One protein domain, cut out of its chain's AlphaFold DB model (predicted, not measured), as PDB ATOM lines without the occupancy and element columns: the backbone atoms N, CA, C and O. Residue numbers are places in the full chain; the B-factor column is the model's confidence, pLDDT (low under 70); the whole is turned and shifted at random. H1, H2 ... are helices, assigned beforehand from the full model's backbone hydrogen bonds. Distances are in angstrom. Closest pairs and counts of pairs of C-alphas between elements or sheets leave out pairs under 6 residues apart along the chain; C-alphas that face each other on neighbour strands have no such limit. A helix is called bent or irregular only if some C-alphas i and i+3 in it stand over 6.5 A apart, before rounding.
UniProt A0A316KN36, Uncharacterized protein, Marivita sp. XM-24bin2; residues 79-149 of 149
ATOM      1  N   VAL A  79       7.385 -11.057   3.686       92.19
ATOM      2  CA  VAL A  79       8.796 -11.262   3.300       92.19
ATOM      3  C   VAL A  79       9.020 -12.656   2.709       92.19
ATOM      4  O   VAL A  79       9.640 -12.804   1.658       92.19
ATOM      5  N   VAL A  80       8.495 -13.689   3.373       92.75
ATOM      6  CA  VAL A  80       8.622 -15.085   2.916       92.75
ATOM      7  C   VAL A  80       7.881 -15.294   1.600       92.75
ATOM      8  O   VAL A  80       8.357 -16.003   0.723       92.75
ATOM      9  N   GLY A  81       6.730 -14.664   1.463       90.56
ATOM     10  CA  GLY A  81       5.814 -14.788   0.353       90.56
ATOM     11  C   GLY A  81       6.276 -14.054  -0.886       90.56
ATOM     12  O   GLY A  81       6.167 -14.629  -1.959       90.56
ATOM     13  N   ALA A  82       6.896 -12.877  -0.748       91.75
ATOM     14  CA  ALA A  82       7.596 -12.239  -1.861       91.75
ATOM     15  C   ALA A  82       8.708 -13.153  -2.406       91.75
ATOM     16  O   ALA A  82       8.769 -13.418  -3.604       91.75
ATOM     17  N   GLY A  83       9.538 -13.719  -1.520       93.94
ATOM     18  CA  GLY A  83      10.576 -14.675  -1.921       93.94
ATOM     19  C   GLY A  83      10.007 -15.957  -2.542       93.94
ATOM     20  O   GLY A  83      10.515 -16.439  -3.552       93.94
ATOM     21  N   ALA A  84       8.930 -16.500  -1.968       91.00
ATOM     22  CA  ALA A  84       8.269 -17.696  -2.476       91.00
ATOM     23  C   ALA A  84       7.607 -17.453  -3.837       91.00
ATOM     24  O   ALA A  84       7.703 -18.317  -4.699       91.00
ATOM     25  N   ALA A  85       6.986 -16.288  -4.045       90.12
ATOM     26  CA  ALA A  85       6.391 -15.898  -5.318       90.12
ATOM     27  C   ALA A  85       7.451 -15.841  -6.423       90.12
ATOM     28  O   ALA A  85       7.286 -16.500  -7.440       90.12
ATOM     29  N   VAL A  86       8.592 -15.184  -6.178       92.38
ATOM     30  CA  VAL A  86       9.717 -15.162  -7.135       92.38
ATOM     31  C   VAL A  86      10.226 -16.574  -7.436       92.38
ATOM     32  O   VAL A  86      10.489 -16.911  -8.587       92.38
ATOM     33  N   ALA A  87      10.349 -17.427  -6.416       92.69
ATOM     34  CA  ALA A  87      10.792 -18.806  -6.610       92.69
ATOM     35  C   ALA A  87       9.779 -19.657  -7.397       92.69
ATOM     36  O   ALA A  87      10.194 -20.526  -8.166       92.69
ATOM     37  N   PHE A  88       8.476 -19.427  -7.201       93.56
ATOM     38  CA  PHE A  88       7.417 -20.096  -7.956       93.56
ATOM     39  C   PHE A  88       7.375 -19.611  -9.404       93.56
ATOM     40  O   PHE A  88       7.416 -20.458 -10.284       93.56
ATOM     41  N   GLU A  89       7.451 -18.305  -9.661       92.69
ATOM     42  CA  GLU A  89       7.535 -17.757 -11.025       92.69
ATOM     43  C   GLU A  89       8.766 -18.264 -11.779       92.69
ATOM     44  O   GLU A  89       8.684 -18.692 -12.923       92.69
ATOM     45  N   ALA A  90       9.931 -18.303 -11.123       94.38
ATOM     46  CA  ALA A  90      11.135 -18.851 -11.740       94.38
ATOM     47  C   ALA A  90      11.005 -20.353 -12.039       94.38
ATOM     48  O   ALA A  90      11.687 -20.862 -12.927       94.38
ATOM     49  N   GLN A  91      10.206 -21.087 -11.259       94.12
ATOM     50  CA  GLN A  91       9.903 -22.483 -11.548       94.12
ATOM     51  C   GLN A  91       8.945 -22.606 -12.732       94.12
ATOM     52  O   GLN A  91       9.263 -23.351 -13.654       94.12
ATOM     53  N   ASP A  92       7.842 -21.867 -12.720       94.62
ATOM     54  CA  ASP A  92       6.820 -21.918 -13.763       94.62
ATOM     55  C   ASP A  92       7.401 -21.462 -15.116       94.62
ATOM     56  O   ASP A  92       7.169 -22.114 -16.130       94.62
ATOM     57  N   PHE A  93       8.300 -20.468 -15.124       95.69
ATOM     58  CA  PHE A  93       9.063 -20.087 -16.317       95.69
ATOM     59  C   PHE A  93       9.934 -21.226 -16.869       95.69
ATOM     60  O   PHE A  93       9.996 -21.416 -18.079       95.69
ATOM     61  N   ARG A  94      10.619 -22.001 -16.015       95.62
ATOM     62  CA  ARG A  94      11.433 -23.140 -16.486       95.62
ATOM     63  C   ARG A  94      10.570 -24.235 -17.096       95.62
ATOM     64  O   ARG A  94      10.986 -24.847 -18.076       95.62
ATOM     65  N   ASP A  95       9.406 -24.482 -16.502       96.12
ATOM     66  CA  ASP A  95       8.455 -25.468 -17.003       96.12
ATOM     67  C   ASP A  95       7.887 -25.002 -18.362       96.12
ATOM     68  O   ASP A  95       7.886 -25.773 -19.317       96.12
ATOM     69  N   TRP A  96       7.544 -23.716 -18.498       96.38
ATOM     70  CA  TRP A  96       7.141 -23.101 -19.770       96.38
ATOM     71  C   TRP A  96       8.256 -23.119 -20.831       96.38
ATOM     72  O   TRP A  96       8.005 -23.411 -22.000       96.38
ATOM     73  N   GLN A  97       9.509 -22.864 -20.441       96.12
ATOM     74  CA  GLN A  97      10.661 -22.829 -21.351       96.12
ATOM     75  C   GLN A  97      11.026 -24.218 -21.898       96.12
ATOM     76  O   GLN A  97      11.604 -24.323 -22.979       96.12
ATOM     77  N   ALA A  98      10.664 -25.301 -21.202       96.19
ATOM     78  CA  ALA A  98      10.795 -26.650 -21.754       96.19
ATOM     79  C   ALA A  98       9.913 -26.861 -23.000       96.19
ATOM     80  O   ALA A  98      10.280 -27.640 -23.880       96.19
ATOM     81  N   GLU A  99       8.787 -26.151 -23.089       95.75
ATOM     82  CA  GLU A  99       7.887 -26.149 -24.248       95.75
ATOM     83  C   GLU A  99       8.213 -25.008 -25.231       95.75
ATOM     84  O   GLU A  99       7.920 -25.121 -26.421       95.75
ATOM     85  N   ASN A 100       8.907 -23.962 -24.760       95.38
ATOM     86  CA  ASN A 100       9.308 -22.774 -25.521       95.38
ATOM     87  C   ASN A 100      10.831 -22.525 -25.422       95.38
ATOM     88  O   ASN A 100      11.264 -21.611 -24.715       95.38
ATOM     89  N   PRO A 101      11.676 -23.307 -26.126       93.25
ATOM     90  CA  PRO A 101      13.126 -23.320 -25.896       93.25
ATOM     91  C   PRO A 101      13.838 -21.996 -26.197       93.25
ATOM     92  O   PRO A 101      14.857 -21.688 -25.580       93.25
ATOM     93  N   GLU A 102      13.320 -21.224 -27.153       94.31
ATOM     94  CA  GLU A 102      13.852 -19.906 -27.529       94.31
ATOM     95  C   GLU A 102      13.154 -18.756 -26.790       94.31
ATOM     96  O   GLU A 102      13.541 -17.597 -26.931       94.31
ATOM     97  N   GLY A 103      12.133 -19.075 -25.992       90.88
ATOM     98  CA  GLY A 103      11.320 -18.109 -25.279       90.88
ATOM     99  C   GLY A 103      12.074 -17.439 -24.134       90.88
ATOM    100  O   GLY A 103      12.795 -18.077 -23.354       90.88
ATOM    101  N   THR A 104      11.886 -16.130 -24.012       93.88
ATOM    102  CA  THR A 104      12.451 -15.313 -22.941       93.88
ATOM    103  C   THR A 104      11.479 -15.178 -21.771       93.88
ATOM    104  O   THR A 104      10.286 -15.457 -21.877       93.88
ATOM    105  N   PHE A 105      11.979 -14.694 -20.630       91.19
ATOM    106  CA  PHE A 105      11.117 -14.387 -19.487       91.19
ATOM    107  C   PHE A 105      10.069 -13.310 -19.819       91.19
ATOM    108  O   PHE A 105       8.975 -13.339 -19.266       91.19
ATOM    109  N   ALA A 106      10.387 -12.386 -20.736       92.56
ATOM    110  CA  ALA A 106       9.436 -11.382 -21.203       92.56
ATOM    111  C   ALA A 106       8.278 -12.032 -21.972       92.56
ATOM    112  O   ALA A 106       7.124 -11.727 -21.682       92.56
ATOM    113  N   ASP A 107       8.575 -12.981 -22.863       93.12
ATOM    114  CA  ASP A 107       7.563 -13.715 -23.635       93.12
ATOM    115  C   ASP A 107       6.615 -14.489 -22.709       93.12
ATOM    116  O   ASP A 107       5.399 -14.319 -22.792       93.12
ATOM    117  N   TYR A 108       7.170 -15.234 -21.744       94.06
ATOM    118  CA  TYR A 108       6.398 -15.901 -20.687       94.06
ATOM    119  C   TYR A 108       5.523 -14.914 -19.908       94.06
ATOM    120  O   TYR A 108       4.325 -15.130 -19.748       94.06
ATOM    121  N   SER A 109       6.104 -13.801 -19.445       93.06
ATOM    122  CA  SER A 109       5.363 -12.809 -18.662       93.06
ATOM    123  C   SER A 109       4.222 -12.177 -19.458       93.06
ATOM    124  O   SER A 109       3.181 -11.868 -18.880       93.06
ATOM    125  N   CYS A 110       4.381 -12.041 -20.776       93.19
ATOM    126  CA  CYS A 110       3.345 -11.522 -21.653       93.19
ATOM    127  C   CYS A 110       2.237 -12.526 -21.934       93.19
ATOM    128  O   CYS A 110       1.066 -12.147 -21.928       93.19
ATOM    129  N   GLU A 111       2.572 -13.803 -22.107       92.81
ATOM    130  CA  GLU A 111       1.574 -14.865 -22.204       92.81
ATOM    131  C   GLU A 111       0.741 -14.953 -20.918       92.81
ATOM    132  O   GLU A 111      -0.490 -14.892 -20.957       92.81
ATOM    133  N   VAL A 112       1.407 -14.990 -19.759       93.50
ATOM    134  CA  VAL A 112       0.744 -15.014 -18.450       93.50
ATOM    135  C   VAL A 112      -0.103 -13.762 -18.233       93.50
ATOM    136  O   VAL A 112      -1.217 -13.873 -17.721       93.50
ATOM    137  N   ALA A 113       0.375 -12.580 -18.630       92.19
ATOM    138  CA  ALA A 113      -0.387 -11.338 -18.522       92.19
ATOM    139  C   ALA A 113      -1.642 -11.347 -19.404       92.19
ATOM    140  O   ALA A 113      -2.706 -10.944 -18.934       92.19
ATOM    141  N   GLY A 114      -1.541 -11.847 -20.640       91.19
ATOM    142  CA  GLY A 114      -2.681 -12.005 -21.544       91.19
ATOM    143  C   GLY A 114      -3.751 -12.918 -20.947       91.19
ATOM    144  O   GLY A 114      -4.893 -12.496 -20.769       91.19
ATOM    145  N   LEU A 115      -3.354 -14.119 -20.518       91.50
ATOM    146  CA  LEU A 115      -4.253 -15.078 -19.867       91.50
ATOM    147  C   LEU A 115      -4.849 -14.519 -18.564       91.50
ATOM    148  O   LEU A 115      -6.035 -14.694 -18.288       91.50
ATOM    149  N   SER A 116      -4.050 -13.802 -17.771       90.81
ATOM    150  CA  SER A 116      -4.507 -13.170 -16.528       90.81
ATOM    151  C   SER A 116      -5.528 -12.062 -16.786       90.81
ATOM    152  O   SER A 116      -6.474 -11.916 -16.013       90.81
ATOM    153  N   ALA A 117      -5.372 -11.291 -17.866       89.94
ATOM    154  CA  ALA A 117      -6.307 -10.236 -18.249       89.94
ATOM    155  C   ALA A 117      -7.662 -10.786 -18.722       89.94
ATOM    156  O   ALA A 117      -8.683 -10.127 -18.518       89.94
ATOM    157  N   GLU A 118      -7.689 -11.985 -19.309       88.88
ATOM    158  CA  GLU A 118      -8.928 -12.670 -19.701       88.88
ATOM    159  C   GLU A 118      -9.740 -13.125 -18.484       88.88
ATOM    160  O   GLU A 118     -10.958 -12.948 -18.450       88.88
ATOM    161  N   VAL A 119      -9.070 -13.650 -17.454       92.69
ATOM    162  CA  VAL A 119      -9.732 -14.210 -16.260       92.69
ATOM    163  C   VAL A 119      -9.893 -13.209 -15.111       92.69
ATOM    164  O   VAL A 119     -10.501 -13.538 -14.091       92.69
ATOM    165  N   VAL A 120      -9.367 -11.983 -15.237       92.75
ATOM    166  CA  VAL A 120      -9.362 -11.000 -14.138       92.75
ATOM    167  C   VAL A 120     -10.768 -10.695 -13.627       92.75
ATOM    168  O   VAL A 120     -10.972 -10.610 -12.420       92.75
ATOM    169  N   ASP A 121     -11.746 -10.553 -14.523       91.12
ATOM    170  CA  ASP A 121     -13.110 -10.186 -14.140       91.12
ATOM    171  C   ASP A 121     -13.794 -11.322 -13.367       91.12
ATOM    172  O   ASP A 121     -14.408 -11.076 -12.330       91.12
ATOM    173  N   GLU A 122     -13.587 -12.571 -13.797       90.62
ATOM    174  CA  GLU A 122     -14.074 -13.774 -13.113       90.62
ATOM    175  C   GLU A 122     -13.507 -13.866 -11.687       90.62
ATOM    176  O   GLU A 122     -14.257 -13.993 -10.718       90.62
ATOM    177  N   VAL A 123     -12.189 -13.693 -11.531       91.31
ATOM    178  CA  VAL A 123     -11.532 -13.737 -10.213       91.31
ATOM    179  C   VAL A 123     -12.003 -12.596  -9.308       91.31
ATOM    180  O   VAL A 123     -12.177 -12.793  -8.104       91.31
ATOM    181  N   LEU A 124     -12.206 -11.394  -9.857       91.69
ATOM    182  CA  LEU A 124     -12.688 -10.258  -9.076       91.69
ATOM    183  C   LEU A 124     -14.116 -10.487  -8.583       91.69
ATOM    184  O   LEU A 124     -14.395 -10.187  -7.422       91.69
ATOM    185  N   GLN A 125     -15.008 -11.034  -9.409       92.12
ATOM    186  CA  GLN A 125     -16.392 -11.319  -9.019       92.12
ATOM    187  C   GLN A 125     -16.485 -12.318  -7.855       92.12
ATOM    188  O   GLN A 125     -17.318 -12.135  -6.965       92.12
ATOM    189  N   ASP A 126     -15.577 -13.293  -7.793       92.88
ATOM    190  CA  ASP A 126     -15.507 -14.280  -6.708       92.88
ATOM    191  C   ASP A 126     -15.032 -13.701  -5.358       92.88
ATOM    192  O   ASP A 126     -15.198 -14.331  -4.305       92.88
ATOM    193  N   LEU A 127     -14.443 -12.499  -5.348       91.06
ATOM    194  CA  LEU A 127     -14.010 -11.828  -4.119       91.06
ATOM    195  C   LEU A 127     -15.178 -11.107  -3.425       91.06
ATOM    196  O   LEU A 127     -16.019 -10.512  -4.099       91.06
ATOM    197  N   PRO A 128     -15.221 -11.074  -2.079       91.56
ATOM    198  CA  PRO A 128     -16.225 -10.301  -1.357       91.56
ATOM    199  C   PRO A 128     -16.031  -8.792  -1.565       91.56
ATOM    200  O   PRO A 128     -14.900  -8.301  -1.593       91.56
ATOM    201  N   ASP A 129     -17.138  -8.045  -1.632       89.12
ATOM    202  CA  ASP A 129     -17.151  -6.623  -2.018       89.12
ATOM    203  C   ASP A 129     -16.207  -5.737  -1.181       89.12
ATOM    204  O   ASP A 129     -15.639  -4.780  -1.695       89.12
ATOM    205  N   GLY A 130     -15.991  -6.063   0.098       89.06
ATOM    206  CA  GLY A 130     -15.147  -5.272   1.002       89.06
ATOM    207  C   GLY A 130     -13.634  -5.374   0.763       89.06
ATOM    208  O   GLY A 130     -12.887  -4.585   1.335       89.06
ATOM    209  N   VAL A 131     -13.167  -6.338  -0.038       91.12
ATOM    210  CA  VAL A 131     -11.730  -6.560  -0.317       91.12
ATOM    211  C   VAL A 131     -11.418  -6.645  -1.812       91.12
ATOM    212  O   VAL A 131     -10.268  -6.872  -2.183       91.12
ATOM    213  N   ARG A 132     -12.431  -6.486  -2.670       92.62
ATOM    214  CA  ARG A 132     -12.291  -6.545  -4.125       92.62
ATOM    215  C   ARG A 132     -11.589  -5.271  -4.632       92.62
ATOM    216  O   ARG A 132     -12.141  -4.182  -4.464       92.62
ATOM    217  N   PRO A 133     -10.402  -5.364  -5.258       92.06
ATOM    218  CA  PRO A 133      -9.775  -4.216  -5.911       92.06
ATOM    219  C   PRO A 133     -10.514  -3.845  -7.204       92.06
ATOM    220  O   PRO A 133     -11.250  -4.655  -7.770       92.06
ATOM    221  N   SER A 134     -10.318  -2.618  -7.695       92.12
ATOM    222  CA  SER A 134     -10.850  -2.242  -9.006       92.12
ATOM    223  C   SER A 134     -10.101  -2.973 -10.121       92.12
ATOM    224  O   SER A 134      -8.901  -3.235 -10.019       92.12
ATOM    225  N   ARG A 135     -10.804  -3.272 -11.217       90.38
ATOM    226  CA  ARG A 135     -10.209  -3.922 -12.391       90.38
ATOM    227  C   ARG A 135      -9.014  -3.138 -12.931       90.38
ATOM    228  O   ARG A 135      -7.959  -3.723 -13.146       90.38
ATOM    229  N   ASP A 136      -9.155  -1.820 -13.064       91.19
ATOM    230  CA  ASP A 136      -8.090  -0.947 -13.570       91.19
ATOM    231  C   ASP A 136      -6.845  -0.985 -12.677       91.19
ATOM    232  O   ASP A 136      -5.726  -0.984 -13.176       91.19
ATOM    233  N   MET A 137      -7.019  -1.079 -11.352       90.69
ATOM    234  CA  MET A 137      -5.891  -1.209 -10.427       90.69
ATOM    235  C   MET A 137      -5.092  -2.491 -10.685       90.69
ATOM    236  O   MET A 137      -3.866  -2.450 -10.619       90.69
ATOM    237  N   VAL A 138      -5.766  -3.610 -10.966       91.19
ATOM    238  CA  VAL A 138      -5.102  -4.894 -11.245       91.19
ATOM    239  C   VAL A 138      -4.453  -4.885 -12.626       91.19
ATOM    240  O   VAL A 138      -3.295  -5.269 -12.753       91.19
ATOM    241  N   LEU A 139      -5.163  -4.398 -13.647       88.69
ATOM    242  CA  LEU A 139      -4.645  -4.332 -15.015       88.69
ATOM    243  C   LEU A 139      -3.415  -3.425 -15.127       88.69
ATOM    244  O   LEU A 139      -2.476  -3.769 -15.835       88.69
ATOM    245  N   ASN A 140      -3.367  -2.327 -14.369       90.19
ATOM    246  CA  ASN A 140      -2.208  -1.432 -14.334       90.19
ATOM    247  C   ASN A 140      -0.956  -2.052 -13.684       90.19
ATOM    248  O   ASN A 140       0.106  -1.439 -13.732       90.19
ATOM    249  N   GLN A 141      -1.062  -3.224 -13.042       89.62
ATOM    250  CA  GLN A 141       0.105  -3.957 -12.534       89.62
ATOM    251  C   GLN A 141       0.656  -4.991 -13.519       89.62
ATOM    252  O   GLN A 141       1.728  -5.543 -13.270       89.62
ATOM    253  N   LEU A 142      -0.057  -5.273 -14.610       88.00
ATOM    254  CA  LEU A 142       0.428  -6.189 -15.635       88.00
ATOM    255  C   LEU A 142       1.546  -5.527 -16.458       88.00
ATOM    256  O   LEU A 142       1.539  -4.305 -16.632       88.00
ATOM    257  N   PRO A 143       2.521  -6.307 -16.958       85.69
ATOM    258  CA  PRO A 143       3.562  -5.779 -17.830       85.69
ATOM    259  C   PRO A 143       2.966  -5.217 -19.126       85.69
ATOM    260  O   PRO A 143       2.003  -5.755 -19.673       85.69
ATOM    261  N   GLU A 144       3.571  -4.146 -19.643       83.75
ATOM    262  CA  GLU A 144       3.246  -3.638 -20.973       83.75
ATOM    263  C   GLU A 144       3.767  -4.617 -22.028       83.75
ATOM    264  O   GLU A 144       4.971  -4.732 -22.263       83.75
ATOM    265  N   CYS A 145       2.843  -5.330 -22.660       83.94
ATOM    266  CA  CYS A 145       3.133  -6.266 -23.733       83.94
ATOM    267  C   CYS A 145       2.744  -5.643 -25.066       83.94
ATOM    268  O   CYS A 145       1.663  -5.070 -25.209       83.94
ATOM    269  N   MET A 146       3.634  -5.740 -26.053       62.19
ATOM    270  CA  MET A 146       3.309  -5.284 -27.397       62.19
ATOM    271  C   MET A 146       2.178  -6.168 -27.946       62.19
ATOM    272  O   MET A 146       2.256  -7.388 -27.783       62.19
ATOM    273  N   PRO A 147       1.115  -5.600 -28.547       52.66
ATOM    274  CA  PRO A 147       0.044  -6.417 -29.095       52.66
ATOM    275  C   PRO A 147       0.623  -7.383 -30.138       52.66
ATOM    276  O   PRO A 147       1.510  -6.974 -30.898       52.66
ATOM    277  N   PRO A 148       0.155  -8.644 -30.185       51.44
ATOM    278  CA  PRO A 148       0.526  -9.538 -31.270       51.44
ATOM    279  C   PRO A 148       0.137  -8.875 -32.599       51.44
ATOM    280  O   PRO A 148      -0.950  -8.299 -32.713       51.44
ATOM    281  N   ALA A 149       1.068  -8.895 -33.553       36.56
ATOM    282  CA  ALA A 149       0.868  -8.392 -34.910       36.56
ATOM    283  C   ALA A 149      -0.207  -9.185 -35.665       36.56
ATOM    284  O   ALA A 149      -0.312 -10.412 -35.430       36.56
TER     285      ALA A 149
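What this domain is: This is residues 79 to 149 of the 149 residues of an uncharacterized protein of Marivita sp. XM-24bin2 (UniProt A0A316KN36). Two long helices, H1 and H2, meet near their ends as a V; residues 79 to 88 of H1 stick out, and short H3 packs on residues 117 to 124 of H2. The printed part has 71 residues with three named helices, H1, H2, H3 in order, and no named strand: all helix. It is loose, radius of gyration of the C-alphas 14.3 A, and flat, spanning 42 by 38 by 17 A.

Where its parts are: H1, residues 79 to 99, runs 31.3 A from C-alpha 79 at (8.796, -11.262, 3.300). H2, residues 105 to 125, runs 29.6 A, with a kink of 50 degrees near residue 119; it is irregular, C-alphas 118 and 121 being 7.4 A apart. H3, residues 135 to 139, runs 6.2 A to C-alpha 139 at (-4.645, -4.332, -15.015).

How they stand to each other: H1, with residues 93 to 96 alone, only just touches residues 105 to 108 of H2, with 3 pairs of C-alphas within 8 A; the closest C-alphas, of Phe 93 and Tyr 108, are 6.6 A apart. Their lines stand at a steep tilt of 64 degrees, opposite ways. H2 touches H3, the closest C-alphas being those of Ala 117 and Leu 139, 6.9 A. H1 and H3 are apart. In H3 every O i to N i+4 pair is within hydrogen-bond range; in H1 16 of 17 are, in H2 15 of 17.

The domain as a whole: The C-alphas of Glu 102 and Gly 130 are the two farthest apart, 43.2 A. The printed part has no cut; the link H1 to H2 is tight, H2 to H3 short. Residues 125 to 131 also stand free. Residues 146 to 149 have pLDDT under 70.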